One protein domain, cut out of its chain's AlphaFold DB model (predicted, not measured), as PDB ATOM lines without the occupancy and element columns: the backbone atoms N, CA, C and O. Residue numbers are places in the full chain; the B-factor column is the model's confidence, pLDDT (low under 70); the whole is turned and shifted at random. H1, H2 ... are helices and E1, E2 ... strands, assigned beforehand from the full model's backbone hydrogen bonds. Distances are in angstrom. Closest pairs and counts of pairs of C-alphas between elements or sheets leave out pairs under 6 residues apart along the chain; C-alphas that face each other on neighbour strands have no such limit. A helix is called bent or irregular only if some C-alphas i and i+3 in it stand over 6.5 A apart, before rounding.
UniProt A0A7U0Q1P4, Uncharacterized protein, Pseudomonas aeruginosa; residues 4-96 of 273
ATOM      1  N   PHE A   4      51.579  80.101  68.981       56.97
ATOM      2  CA  PHE A   4      52.936  80.620  69.144       56.97
ATOM      3  C   PHE A   4      53.123  82.027  68.562       56.97
ATOM      4  O   PHE A   4      53.705  82.884  69.225       56.97
ATOM      5  N   GLU A   5      52.590  82.302  67.365       55.66
ATOM      6  CA  GLU A   5      52.625  83.646  66.760       55.66
ATOM      7  C   GLU A   5      51.855  84.655  67.625       55.66
ATOM      8  O   GLU A   5      52.296  85.786  67.825       55.66
ATOM      9  N   THR A   6      50.726  84.226  68.195       56.75
ATOM     10  CA  THR A   6      49.902  85.055  69.087       56.75
ATOM     11  C   THR A   6      50.634  85.356  70.399       56.75
ATOM     12  O   THR A   6      50.647  86.497  70.854       56.75
ATOM     13  N   LEU A   7      51.303  84.361  70.988       59.50
ATOM     14  CA  LEU A   7      52.060  84.521  72.234       59.50
ATOM     15  C   LEU A   7      53.312  85.385  72.067       59.50
ATOM     16  O   LEU A   7      53.631  86.160  72.967       59.50
ATOM     17  N   GLN A   8      53.983  85.314  70.915       58.78
ATOM     18  CA  GLN A   8      55.084  86.227  70.597       58.78
ATOM     19  C   GLN A   8      54.596  87.679  70.525       58.78
ATOM     20  O   GLN A   8      55.219  88.555  71.118       58.78
ATOM     21  N   LEU A   9      53.448  87.945  69.887       54.19
ATOM     22  CA  LEU A   9      52.841  89.287  69.854       54.19
ATOM     23  C   LEU A   9      52.451  89.792  71.253       54.19
ATOM     24  O   LEU A   9      52.623  90.974  71.555       54.19
ATOM     25  N   CYS A  10      51.972  88.903  72.125       54.97
ATOM     26  CA  CYS A  10      51.696  89.223  73.526       54.97
ATOM     27  C   CYS A  10      52.971  89.602  74.304       54.97
ATOM     28  O   CYS A  10      52.944  90.539  75.103       54.97
ATOM     29  N   GLU A  11      54.093  88.921  74.052       56.69
ATOM     30  CA  GLU A  11      55.377  89.174  74.721       56.69
ATOM     31  C   GLU A  11      56.023  90.513  74.324       56.69
ATOM     32  O   GLU A  11      56.684  91.142  75.150       56.69
ATOM     33  N   PHE A  12      55.747  91.035  73.122       54.34
ATOM     34  CA  PHE A  12      56.143  92.398  72.724       54.34
ATOM     35  C   PHE A  12      55.380  93.518  73.471       54.34
ATOM     36  O   PHE A  12      55.585  94.699  73.191       54.34
ATOM     37  N   GLY A  13      54.546  93.172  74.461       52.62
ATOM     38  CA  GLY A  13      53.933  94.114  75.401       52.62
ATOM     39  C   GLY A  13      52.559  94.634  74.984       52.62
ATOM     40  O   GLY A  13      52.048  95.573  75.597       52.62
ATOM     41  N   GLU A  14      51.938  94.045  73.960       50.97
ATOM     42  CA  GLU A  14      50.676  94.552  73.411       50.97
ATOM     43  C   GLU A  14      49.417  93.826  73.908       50.97
ATOM     44  O   GLU A  14      48.327  94.395  73.801       50.97
ATOM     45  N   CYS A  15      49.550  92.637  74.514       58.84
ATOM     46  CA  CYS A  15      48.430  91.887  75.087       58.84
ATOM     47  C   CYS A  15      48.857  91.068  76.325       58.84
ATOM     48  O   CYS A  15      49.753  90.231  76.224       58.84
ATOM     49  N   PRO A  16      48.228  91.268  77.501       65.75
ATOM     50  CA  PRO A  16      48.484  90.436  78.670       65.75
ATOM     51  C   PRO A  16      47.838  89.054  78.501       65.75
ATOM     52  O   PRO A  16      46.667  88.941  78.141       65.75
ATOM     53  N   VAL A  17      48.600  88.007  78.802       73.56
ATOM     54  CA  VAL A  17      48.115  86.621  78.842       73.56
ATOM     55  C   VAL A  17      47.871  86.237  80.291       73.56
ATOM     56  O   VAL A  17      48.691  86.563  81.153       73.56
ATOM     57  N   TYR A  18      46.760  85.557  80.561       78.75
ATOM     58  CA  TYR A  18      46.426  85.083  81.898       78.75
ATOM     59  C   TYR A  18      46.324  83.563  81.917       78.75
ATOM     60  O   TYR A  18      45.980  82.929  80.922       78.75
ATOM     61  N   LEU A  19      46.612  82.985  83.074       78.31
ATOM     62  CA  LEU A  19      46.384  81.582  83.374       78.31
ATOM     63  C   LEU A  19      45.465  81.487  84.577       78.31
ATOM     64  O   LEU A  19      45.634  82.226  85.550       78.31
ATOM     65  N   ASN A  20      44.506  80.567  84.515       82.31
ATOM     66  CA  ASN A  20      43.810  80.130  85.712       82.31
ATOM     67  C   ASN A  20      44.758  79.220  86.500       82.31
ATOM     68  O   ASN A  20      44.908  78.038  86.188       82.31
ATOM     69  N   CYS A  21      45.373  79.788  87.529       80.38
ATOM     70  CA  CYS A  21      46.360  79.136  88.374       80.38
ATOM     71  C   CYS A  21      45.748  78.483  89.617       80.38
ATOM     72  O   CYS A  21      46.484  78.061  90.506       80.38
ATOM     73  N   GLU A  22      44.419  78.398  89.718       81.50
ATOM     74  CA  GLU A  22      43.770  77.781  90.870       81.50
ATOM     75  C   GLU A  22      44.182  76.308  90.991       81.50
ATOM     76  O   GLU A  22      43.998  75.513  90.063       81.50
ATOM     77  N   GLY A  23      44.782  75.959  92.131       77.31
ATOM     78  CA  GLY A  23      45.299  74.617  92.410       77.31
ATOM     79  C   GLY A  23      46.679  74.318  91.814       77.31
ATOM     80  O   GLY A  23      47.188  73.216  92.014       77.31
ATOM     81  N   TRP A  24      47.300  75.270  91.115       84.75
ATOM     82  CA  TRP A  24      48.665  75.131  90.609       84.75
ATOM     83  C   TRP A  24      49.702  75.486  91.666       84.75
ATOM     84  O   TRP A  24      49.479  76.369  92.493       84.75
ATOM     85  N   ARG A  25      50.834  74.782  91.635       86.19
ATOM     86  CA  ARG A  25      51.945  74.972  92.570       86.19
ATOM     87  C   ARG A  25      53.107  75.672  91.896       86.19
ATOM     88  O   ARG A  25      53.316  75.561  90.689       86.19
ATOM     89  N   GLY A  26      53.850  76.399  92.704       87.44
ATOM     90  CA  GLY A  26      55.003  77.123  92.238       87.44
ATOM     91  C   GLY A  26      55.897  77.573  93.371       87.44
ATOM     92  O   GLY A  26      55.676  77.272  94.544       87.44
ATOM     93  N   THR A  27      56.899  78.353  92.999       87.25
ATOM     94  CA  THR A  27      57.858  78.935  93.930       87.25
ATOM     95  C   THR A  27      57.789  80.453  93.852       87.25
ATOM     96  O   THR A  27      57.810  81.029  92.763       87.25
ATOM     97  N   LEU A  28      57.702  81.120  95.002       85.06
ATOM     98  CA  LEU A  28      57.758  82.577  95.072       85.06
ATOM     99  C   LEU A  28      59.135  83.076  94.618       85.06
ATOM    100  O   LEU A  28      60.163  82.596  95.092       85.06
ATOM    101  N   ILE A  29      59.157  84.089  93.753       80.88
ATOM    102  CA  ILE A  29      60.391  84.788  93.385       80.88
ATOM    103  C   ILE A  29      60.577  85.931  94.386       80.88
ATOM    104  O   ILE A  29      60.091  87.043  94.169       80.88
ATOM    105  N   ASN A  30      61.242  85.647  95.508       72.31
ATOM    106  CA  ASN A  30      61.663  86.672  96.460       72.31
ATOM    107  C   ASN A  30      63.120  87.067  96.174       72.31
ATOM    108  O   ASN A  30      63.993  86.211  96.083       72.31
ATOM    109  N   TYR A  31      63.386  88.363  96.007       57.53
ATOM    110  CA  TYR A  31      64.739  88.869  95.750       57.53
ATOM    111  C   TYR A  31      65.557  89.061  97.037       57.53
ATOM    112  O   TYR A  31      66.769  89.258  96.952       57.53
ATOM    113  N   GLU A  32      64.911  89.024  98.208       58.56
ATOM    114  CA  GLU A  32      65.545  89.346  99.495       58.56
ATOM    115  C   GLU A  32      65.893  88.117 100.353       58.56
ATOM    116  O   GLU A  32      66.798  88.198 101.182       58.56
ATOM    117  N   GLU A  33      65.249  86.966 100.137       54.91
ATOM    118  CA  GLU A  33      65.497  85.733 100.897       54.91
ATOM    119  C   GLU A  33      65.973  84.613  99.967       54.91
ATOM    120  O   GLU A  33      65.420  84.395  98.895       54.91
ATOM    121  N   SER A  34      67.028  83.898 100.374       54.94
ATOM    122  CA  SER A  34      67.612  82.784  99.604       54.94
ATOM    123  C   SER A  34      66.780  81.495  99.656       54.94
ATOM    124  O   SER A  34      67.177  80.494  99.061       54.94
ATOM    125  N   ASP A  35      65.652  81.513 100.365       64.12
ATOM    126  CA  ASP A  35      64.794  80.354 100.559       64.12
ATOM    127  C   ASP A  35      63.668  80.336  99.519       64.12
ATOM    128  O   ASP A  35      62.903  81.289  99.358       64.12
ATOM    129  N   SER A  36      63.555  79.219  98.801       71.31
ATOM    130  CA  SER A  36      62.448  78.962  97.882       71.31
ATOM    131  C   SER A  36      61.171  78.694  98.682       71.31
ATOM    132  O   SER A  36      61.017  77.617  99.263       71.31
ATOM    133  N   ILE A  37      60.251  79.657  98.717       80.81
ATOM    134  CA  ILE A  37      58.950  79.486  99.372       80.81
ATOM    135  C   ILE A  37      57.987  78.825  98.384       80.81
ATOM    136  O   ILE A  37      57.683  79.395  97.333       80.81
ATOM    137  N   SER A  38      57.496  77.630  98.724       85.31
ATOM    138  CA  SER A  38      56.471  76.935  97.938       85.31
ATOM    139  C   SER A  38      55.103  77.581  98.133       85.31
ATOM    140  O   SER A  38      54.616  77.738  99.255       85.31
ATOM    141  N   VAL A  39      54.458  77.919  97.023       86.75
ATOM    142  CA  VAL A  39      53.198  78.660  96.986       86.75
ATOM    143  C   VAL A  39      52.204  77.989  96.046       86.75
ATOM    144  O   VAL A  39      52.575  77.210  95.166       86.75
ATOM    145  N   ALA A  40      50.924  78.280  96.239       86.12
ATOM    146  CA  ALA A  40      49.853  77.865  95.347       86.12
ATOM    147  C   ALA A  40      49.217  79.086  94.680       86.12
ATOM    148  O   ALA A  40      48.926  80.073  95.354       86.12
ATOM    149  N   GLY A  41      48.977  79.020  93.374       84.12
ATOM    150  CA  GLY A  41      48.267  80.065  92.646       84.12
ATOM    151  C   GLY A  41      46.803  80.169  93.082       84.12
ATOM    152  O   GLY A  41      46.131  79.161  93.323       84.12
ATOM    153  N   VAL A  42      46.302  81.400  93.178       81.44
ATOM    154  CA  VAL A  42      44.903  81.699  93.502       81.44
ATOM    155  C   VAL A  42      44.279  82.466  92.342       81.44
ATOM    156  O   VAL A  42      44.704  83.569  92.004       81.44
ATOM    157  N   GLY A  43      43.248  81.880  91.730       80.81
ATOM    158  CA  GLY A  43      42.529  82.495  90.617       80.81
ATOM    159  C   GLY A  43      43.419  82.733  89.397       80.81
ATOM    160  O   GLY A  43      44.146  81.843  88.960       80.81
ATOM    161  N   TYR A  44      43.343  83.934  88.826       81.19
ATOM    162  CA  TYR A  44      44.020  84.271  87.578       81.19
ATOM    163  C   TYR A  44      45.349  84.986  87.816       81.19
ATOM    164  O   TYR A  44      45.389  86.026  88.472       81.19
ATOM    165  N   SER A  45      46.428  84.471  87.224       81.69
ATOM    166  CA  SER A  45      47.741  85.129  87.219       81.69
ATOM    167  C   SER A  45      48.151  85.525  85.807       81.69
ATOM    168  O   SER A  45      47.895  84.805  84.844       81.69
ATOM    169  N   ARG A  46      48.801  86.681  85.676       82.25
ATOM    170  CA  ARG A  46      49.351  87.170  84.410       82.25
ATOM    171  C   ARG A  46      50.672  86.473  84.106       82.25
ATOM    172  O   ARG A  46      51.546  86.427  84.965       82.25
ATOM    173  N   VAL A  47      50.852  86.031  82.870       83.94
ATOM    174  CA  VAL A  47      52.101  85.443  82.379       83.94
ATOM    175  C   VAL A  47      53.089  86.544  82.010       83.94
ATOM    176  O   VAL A  47      52.744  87.461  81.266       83.94
ATOM    177  N   CYS A  48      54.309  86.470  82.543       79.56
ATOM    178  CA  CYS A  48      55.359  87.456  82.275       79.56
ATOM    179  C   CYS A  48      56.039  87.220  80.927       79.56
ATOM    180  O   CYS A  48      56.285  88.183  80.209       79.56
ATOM    181  N   ASN A  49      56.278  85.950  80.578       75.12
ATOM    182  CA  ASN A  49      56.963  85.545  79.349       75.12
ATOM    183  C   ASN A  49      56.073  84.575  78.549       75.12
ATOM    184  O   ASN A  49      56.271  83.360  78.612       75.12
ATOM    185  N   PRO A  50      55.044  85.069  77.837       71.06
ATOM    186  CA  PRO A  50      54.079  84.204  77.165       71.06
ATOM    187  C   PRO A  50      54.694  83.266  76.115       71.06
ATOM    188  O   PRO A  50      54.168  82.180  75.898       71.06
ATOM    189  N   SER A  51      55.814  83.626  75.477       68.38
ATOM    190  CA  SER A  51      56.485  82.743  74.507       68.38
ATOM    191  C   SER A  51      57.146  81.517  75.145       68.38
ATOM    192  O   SER A  51      57.435  80.546  74.446       68.38
ATOM    193  N   GLN A  52      57.373  81.543  76.463       69.38
ATOM    194  CA  GLN A  52      58.004  80.453  77.204       69.38
ATOM    195  C   GLN A  52      57.005  79.428  77.749       69.38
ATOM    196  O   GLN A  52      57.431  78.435  78.318       69.38
ATOM    197  N   LEU A  53      55.697  79.620  77.540       69.81
ATOM    198  CA  LEU A  53      54.655  78.685  77.987       69.81
ATOM    199  C   LEU A  53      54.852  77.248  77.475       69.81
ATOM    200  O   LEU A  53      54.493  76.311  78.173       69.81
ATOM    201  N   TYR A  54      55.419  77.081  76.278       66.69
ATOM    202  CA  TYR A  54      55.558  75.782  75.599       66.69
ATOM    203  C   TYR A  54      57.012  75.353  75.364       66.69
ATOM    204  O   TYR A  54      57.273  74.346  74.711       66.69
ATOM    205  N   ASN A  55      57.973  76.129  75.855       64.25
ATOM    206  CA  ASN A  55      59.364  75.702  75.917       64.25
ATOM    207  C   ASN A  55      59.571  75.271  77.360       64.25
ATOM    208  O   ASN A  55      59.397  76.162  78.174       64.25
ATOM    209  N   ASP A  56      59.917  74.011  77.663       58.88
ATOM    210  CA  ASP A  56      60.160  73.395  79.000       58.88
ATOM    211  C   ASP A  56      60.973  74.267  79.999       58.88
ATOM    212  O   ASP A  56      62.080  73.946  80.428       58.88
ATOM    213  N   SER A  57      60.429  75.415  80.366       65.50
ATOM    214  CA  SER A  57      61.069  76.529  81.050       65.50
ATOM    215  C   SER A  57      60.159  76.909  82.202       65.50
ATOM    216  O   SER A  57      58.935  76.811  82.105       65.50
ATOM    217  N   SER A  58      60.745  77.394  83.291       69.12
ATOM    218  CA  SER A  58      59.972  77.946  84.399       69.12
ATOM    219  C   SER A  58      59.122  79.122  83.910       69.12
ATOM    220  O   SER A  58      59.663  80.157  83.513       69.12
ATOM    221  N   VAL A  59      57.798  78.973  83.947       81.69
ATOM    222  CA  VAL A  59      56.872  80.033  83.539       81.69
ATOM    223  C   VAL A  59      56.721  81.021  84.686       81.69
ATOM    224  O   VAL A  59      56.205  80.689  85.752       81.69
ATOM    225  N   GLU A  60      57.162  82.256  84.465       85.50
ATOM    226  CA  GLU A  60      57.017  83.328  85.444       85.50
ATOM    227  C   GLU A  60      55.641  83.990  85.368       85.50
ATOM    228  O   GLU A  60      55.172  84.407  84.303       85.50
ATOM    229  N   LEU A  61      55.024  84.155  86.532       86.38
ATOM    230  CA  LEU A  61      53.666  84.637  86.712       86.38
ATOM    231  C   LEU A  61      53.634  85.802  87.707       86.38
ATOM    232  O   LEU A  61      54.442  85.877  88.632       86.38
ATOM    233  N   ILE A  62      52.675  86.708  87.525       86.62
ATOM    234  CA  ILE A  62      52.324  87.753  88.492       86.62
ATOM    235  C   ILE A  62      50.850  87.605  88.837       86.62
ATOM    236  O   ILE A  62      49.989  87.746  87.966       86.62
ATOM    237  N   GLY A  63      50.552  87.352  90.104       84.88
ATOM    238  CA  GLY A  63      49.179  87.180  90.556       84.88
ATOM    239  C   GLY A  63      49.087  86.871  92.036       84.88
ATOM    240  O   GLY A  63      50.057  87.006  92.784       84.88
ATOM    241  N   ASP A  64      47.893  86.479  92.448       85.38
ATOM    242  CA  ASP A  64      47.613  86.167  93.838       85.38
ATOM    243  C   ASP A  64      48.045  84.735  94.146       85.38
ATOM    244  O   ASP A  64      47.855  83.814  93.346       85.38
ATOM    245  N   ILE A  65      48.644  84.553  95.316       86.38
ATOM    246  CA  ILE A  65      49.199  83.277  95.756       86.38
ATOM    247  C   ILE A  65      48.815  82.998  97.204       86.38
ATOM    248  O   ILE A  65      48.665  83.909  98.013       86.38
ATOM    249  N   SER A  66      48.686  81.728  97.553       85.12
ATOM    250  CA  SER A  66      48.607  81.254  98.928       85.12
ATOM    251  C   SER A  66      49.940  80.632  99.301       85.12
ATOM    252  O   SER A  66      50.434  79.749  98.598       85.12
ATOM    253  N   ASP A  67      50.505  81.051 100.424       80.50
ATOM    254  CA  ASP A  67      51.624  80.339 101.030       80.50
ATOM    255  C   ASP A  67      51.141  78.947 101.489       80.50
ATOM    256  O   ASP A  67      50.049  78.807 102.041       80.50
ATOM    257  N   LEU A  68      51.903  77.886 101.212       71.56
ATOM    258  CA  LEU A  68      51.555  76.539 101.686       71.56
ATOM    259  C   LEU A  68      51.894  76.344 103.171       71.56
ATOM    260  O   LEU A  68      51.346  75.453 103.819       71.56
ATOM    261  N   SER A  69      52.779  77.182 103.713       69.69
ATOM    262  CA  SER A  69      53.163  77.201 105.125       69.69
ATOM    263  C   SER A  69      52.268  78.109 105.980       69.69
ATOM    264  O   SER A  69      52.146  77.889 107.188       69.69
ATOM    265  N   CYS A  70      51.577  79.078 105.365       58.69
ATOM    266  CA  CYS A  70      50.714  80.049 106.040       58.69
ATOM    267  C   CYS A  70      49.352  80.187 105.341       58.69
ATOM    268  O   CYS A  70      49.283  80.382 104.140       58.69
ATOM    269  N   VAL A  71      48.243  80.231 106.090       66.31
ATOM    270  CA  VAL A  71      46.862  80.387 105.550       66.31
ATOM    271  C   VAL A  71      46.576  81.811 105.020       66.31
ATOM    272  O   VAL A  71      45.452  82.304 105.083       66.31
ATOM    273  N   ARG A  72      47.596  82.548 104.576       76.25
ATOM    274  CA  ARG A  72      47.454  83.921 104.086       76.25
ATOM    275  C   ARG A  72      47.624  83.948 102.576       76.25
ATOM    276  O   ARG A  72      48.583  83.398 102.042       76.25
ATOM    277  N   THR A  73      46.709  84.650 101.920       80.38
ATOM    278  CA  THR A  73      46.835  85.008 100.511       80.38
ATOM    279  C   THR A  73      47.678  86.271 100.402       80.38
ATOM    280  O   THR A  73      47.411  87.270 101.073       80.38
ATOM    281  N   LEU A  74      48.714  86.208  99.577       79.62
ATOM    282  CA  LEU A  74      49.531  87.341  99.182       79.62
ATOM    283  C   LEU A  74      49.084  87.775  97.785       79.62
ATOM    284  O   LEU A  74      48.829  86.937  96.920       79.62
ATOM    285  N   HIS A  75      48.963  89.082  97.579       83.50
ATOM    286  CA  HIS A  75      48.407  89.641  96.351       83.50
ATOM    287  C   HIS A  75      49.496  90.221  95.451       83.50
ATOM    288  O   HIS A  75      50.418  90.880  95.937       83.50
ATOM    289  N   GLY A  76      49.357  90.024  94.139       79.44
ATOM    290  CA  GLY A  76      50.248  90.618  93.134       79.44
ATOM    291  C   GLY A  76      51.717  90.187  93.240       79.44
ATOM    292  O   GLY A  76      52.612  90.958  92.890       79.44
ATOM    293  N   CYS A  77      51.978  88.979  93.730       83.06
ATOM    294  CA  CYS A  77      53.324  88.441  93.885       83.06
ATOM    295  C   CYS A  77      53.863  87.886  92.564       83.06
ATOM    296  O   CYS A  77      53.099  87.407  91.724       83.06
ATOM    297  N   ARG A  78      55.192  87.912  92.395       87.31
ATOM    298  CA  ARG A  78      55.881  87.252  91.279       87.31
ATOM    299  C   ARG A  78      56.284  85.841  91.695       87.31
ATOM    300  O   ARG A  78      56.918  85.670  92.734       87.31
ATOM    301  N   TRP A  79      55.925  84.840  90.908       87.75
ATOM    302  CA  TRP A  79      56.168  83.435  91.232       87.75
ATOM    303  C   TRP A  79      56.397  82.604  89.964       87.75
ATOM    304  O   TRP A  79      55.937  82.974  88.887       87.75
ATOM    305  N   CYS A  80      57.139  81.504  90.081       87.44
ATOM    306  CA  CYS A  80      57.387  80.554  88.996       87.44
ATOM    307  C   CYS A  80      56.459  79.351  89.125       87.44
ATOM    308  O   CYS A  80      56.378  78.758  90.201       87.44
ATOM    309  N   LEU A  81      55.817  78.966  88.028       85.06
ATOM    310  CA  LEU A  81      55.049  77.730  87.925       85.06
ATOM    311  C   LEU A  81      55.993  76.520  87.832       85.06
ATOM    312  O   LEU A  81      56.959  76.563  87.072       85.06
ATOM    313  N   GLU A  82      55.716  75.460  88.597       79.25
ATOM    314  CA  GLU A  82      56.527  74.226  88.588       79.25
ATOM    315  C   GLU A  82      56.212  73.324  87.389       79.25
ATOM    316  O   GLU A  82      57.123  72.859  86.714       79.25
ATOM    317  N   GLU A  83      54.928  73.108  87.104       73.75
ATOM    318  CA  GLU A  83      54.463  72.296  85.979       73.75
ATOM    319  C   GLU A  83      53.313  73.018  85.278       73.75
ATOM    320  O   GLU A  83      52.307  73.377  85.899       73.75
ATOM    321  N   TYR A  84      53.475  73.248  83.976       73.62
ATOM    322  CA  TYR A  84      52.432  73.822  83.141       73.62
ATOM    323  C   TYR A  84      51.584  72.711  82.521       73.62
ATOM    324  O   TYR A  84      52.090  71.858  81.797       73.62
ATOM    325  N   ASP A  85      50.282  72.739  82.798       70.69
ATOM    326  CA  ASP A  85      49.310  71.848  82.171       70.69
ATOM    327  C   ASP A  85      48.656  72.554  80.977       70.69
ATOM    328  O   ASP A  85      47.781  73.415  81.131       70.69
ATOM    329  N   GLU A  86      49.073  72.155  79.775       67.06
ATOM    330  CA  GLU A  86      48.568  72.687  78.507       67.06
ATOM    331  C   GLU A  86      47.049  72.525  78.342       67.06
ATOM    332  O   GLU A  86      46.434  73.292  77.598       67.06
ATOM    333  N   SER A  87      46.421  71.570  79.044       66.44
ATOM    334  CA  SER A  87      44.976  71.319  78.948       66.44
ATOM    335  C   SER A  87      44.128  72.459  79.514       66.44
ATOM    336  O   SER A  87      42.977  72.629  79.103       66.44
ATOM    337  N   ARG A  88      44.692  73.266  80.424       64.25
ATOM    338  CA  ARG A  88      44.026  74.445  80.998       64.25
ATOM    339  C   ARG A  88      44.288  75.724  80.203       64.25
ATOM    340  O   ARG A  88      43.476  76.634  80.318       64.25
ATOM    341  N   GLY A  89      45.336  75.738  79.372       63.50
ATOM    342  CA  GLY A  89      45.621  76.726  78.326       63.50
ATOM    343  C   GLY A  89      45.774  78.191  78.776       63.50
ATOM    344  O   GLY A  89      45.316  78.588  79.847       63.50
ATOM    345  N   PRO A  90      46.402  79.051  77.954       68.62
ATOM    346  CA  PRO A  90      46.390  80.489  78.186       68.62
ATOM    347  C   PRO A  90      45.000  81.068  77.899       68.62
ATOM    348  O   PRO A  90      44.478  80.952  76.789       68.62
ATOM    349  N   GLU A  91      44.416  81.753  78.881       66.75
ATOM    350  CA  GLU A  91      43.211  82.549  78.679       66.75
ATOM    351  C   GLU A  91      43.607  83.957  78.220       66.75
ATOM    352  O   GLU A  91      44.152  84.776  78.969       66.75
ATOM    353  N   VAL A  92      43.311  84.247  76.955       60.75
ATOM    354  CA  VAL A  92      43.403  85.595  76.395       60.75
ATOM    355  C   VAL A  92      41.997  86.179  76.371       60.75
ATOM    356  O   VAL A  92      41.097  85.632  75.730       60.75
ATOM    357  N   ARG A  93      41.772  87.286  77.084       58.47
ATOM    358  CA  ARG A  93      40.434  87.888  77.136       58.47
ATOM    359  C   ARG A  93      40.065  88.435  75.751       58.47
ATOM    360  O   ARG A  93      40.877  89.146  75.160       58.47
ATOM    361  N   PRO A  94      38.834  88.210  75.255       48.66
ATOM    362  CA  PRO A  94      38.405  88.707  73.945       48.66
ATOM    363  C   PRO A  94      38.617  90.217  73.747       48.66
ATOM    364  O   PRO A  94      39.056  90.644  72.687       48.66
ATOM    365  N   ALA A  95      38.414  91.021  74.795       55.16
ATOM    366  CA  ALA A  95      38.652  92.467  74.758       55.16
ATOM    367  C   ALA A  95      40.129  92.842  74.514       55.16
ATOM    368  O   ALA A  95      40.419  93.864  73.885       55.16
ATOM    369  N   ASP A  96      41.065  92.018  74.993       57.03
ATOM    370  CA  ASP A  96      42.499  92.223  74.792       57.03
ATOM    371  C   ASP A  96      42.891  91.828  73.351       57.03
ATOM    372  O   ASP A  96      43.636  92.558  72.696       57.03
TER     373      ASP A  96
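Overview. This is residues 4 to 96 of the 273 residues of an uncharacterized protein of Pseudomonas aeruginosa (UniProt A0A7U0Q1P4). A small barrel of strongly bent strands is built from E2, E3, E4 and E5, which pair in a ring, while E1 lies beside the later half of E3 and H1 sits off one end. The printed part has 93 residues, with one named helix and five named strands; along the chain H1 comes first and the strands E1 to E5 follow it; the sheet is branched, with E3 the strand that has three neighbours, and its neighbour pairs, E1 and E3, E2 and E3, E2 and E5, E3 and E4, and E4 and E5, are antiparallel; the class is mixed, helices and strands. The whole is compact, radius of gyration of the C-alphas 13.0 A, yet elongated, spanning 38 by 24 by 23 A.

Arrangement. H1, residues 4 to 14, is only just on the sheet, with 5 pairs of C-alphas within 10 A, and only grazes it with residues 7 to 11. It is irregular, C-alphas 11 and 14 being 7.3 A apart; 5 of its 7 O i to N i+4 pairs are within hydrogen-bond range. E1, residues 17 to 20, is an edge strand antiparallel to E3, residues 38 to 47, with N 19 and O 45 2.8 A apart. E2, residues 25 to 28, lies on the same side of E3 as E1 and forms a hairpin with E3, N 26 to O 39 being 2.9 A. E4, residues 59 to 67, is on the other side of E3; N 40 and O 66 are 2.8 A apart in this hairpin. E5, residues 73 to 81, forms a hairpin with E4, N 61 to O 79 2.8 A, and is antiparallel to E2, N 27 to O 80 2.9 A. E2 to E5 make a meander, each strand the antiparallel neighbour of the one before.

Along the chain. H1 begins at C-alpha 4 (52.936, 80.620, 69.144). E3 and E4 each measure 18.3 A, E5 16.7 A; they bend at residues 43, 63 and 76. E5 ends at C-alpha 81 (55.049, 77.730, 87.925).

Size, cuts and confidence. The C-alphas farthest apart, Glu 5 and Cys 70, are 39.5 A apart. The printed part has no cut; E3 to E4 is a long link, and residues 82 to 96 hold no named element. Mean pLDDT of the printed part is 72.5, with 40 residues under 70, among them 4 to 16 and 86 to 96.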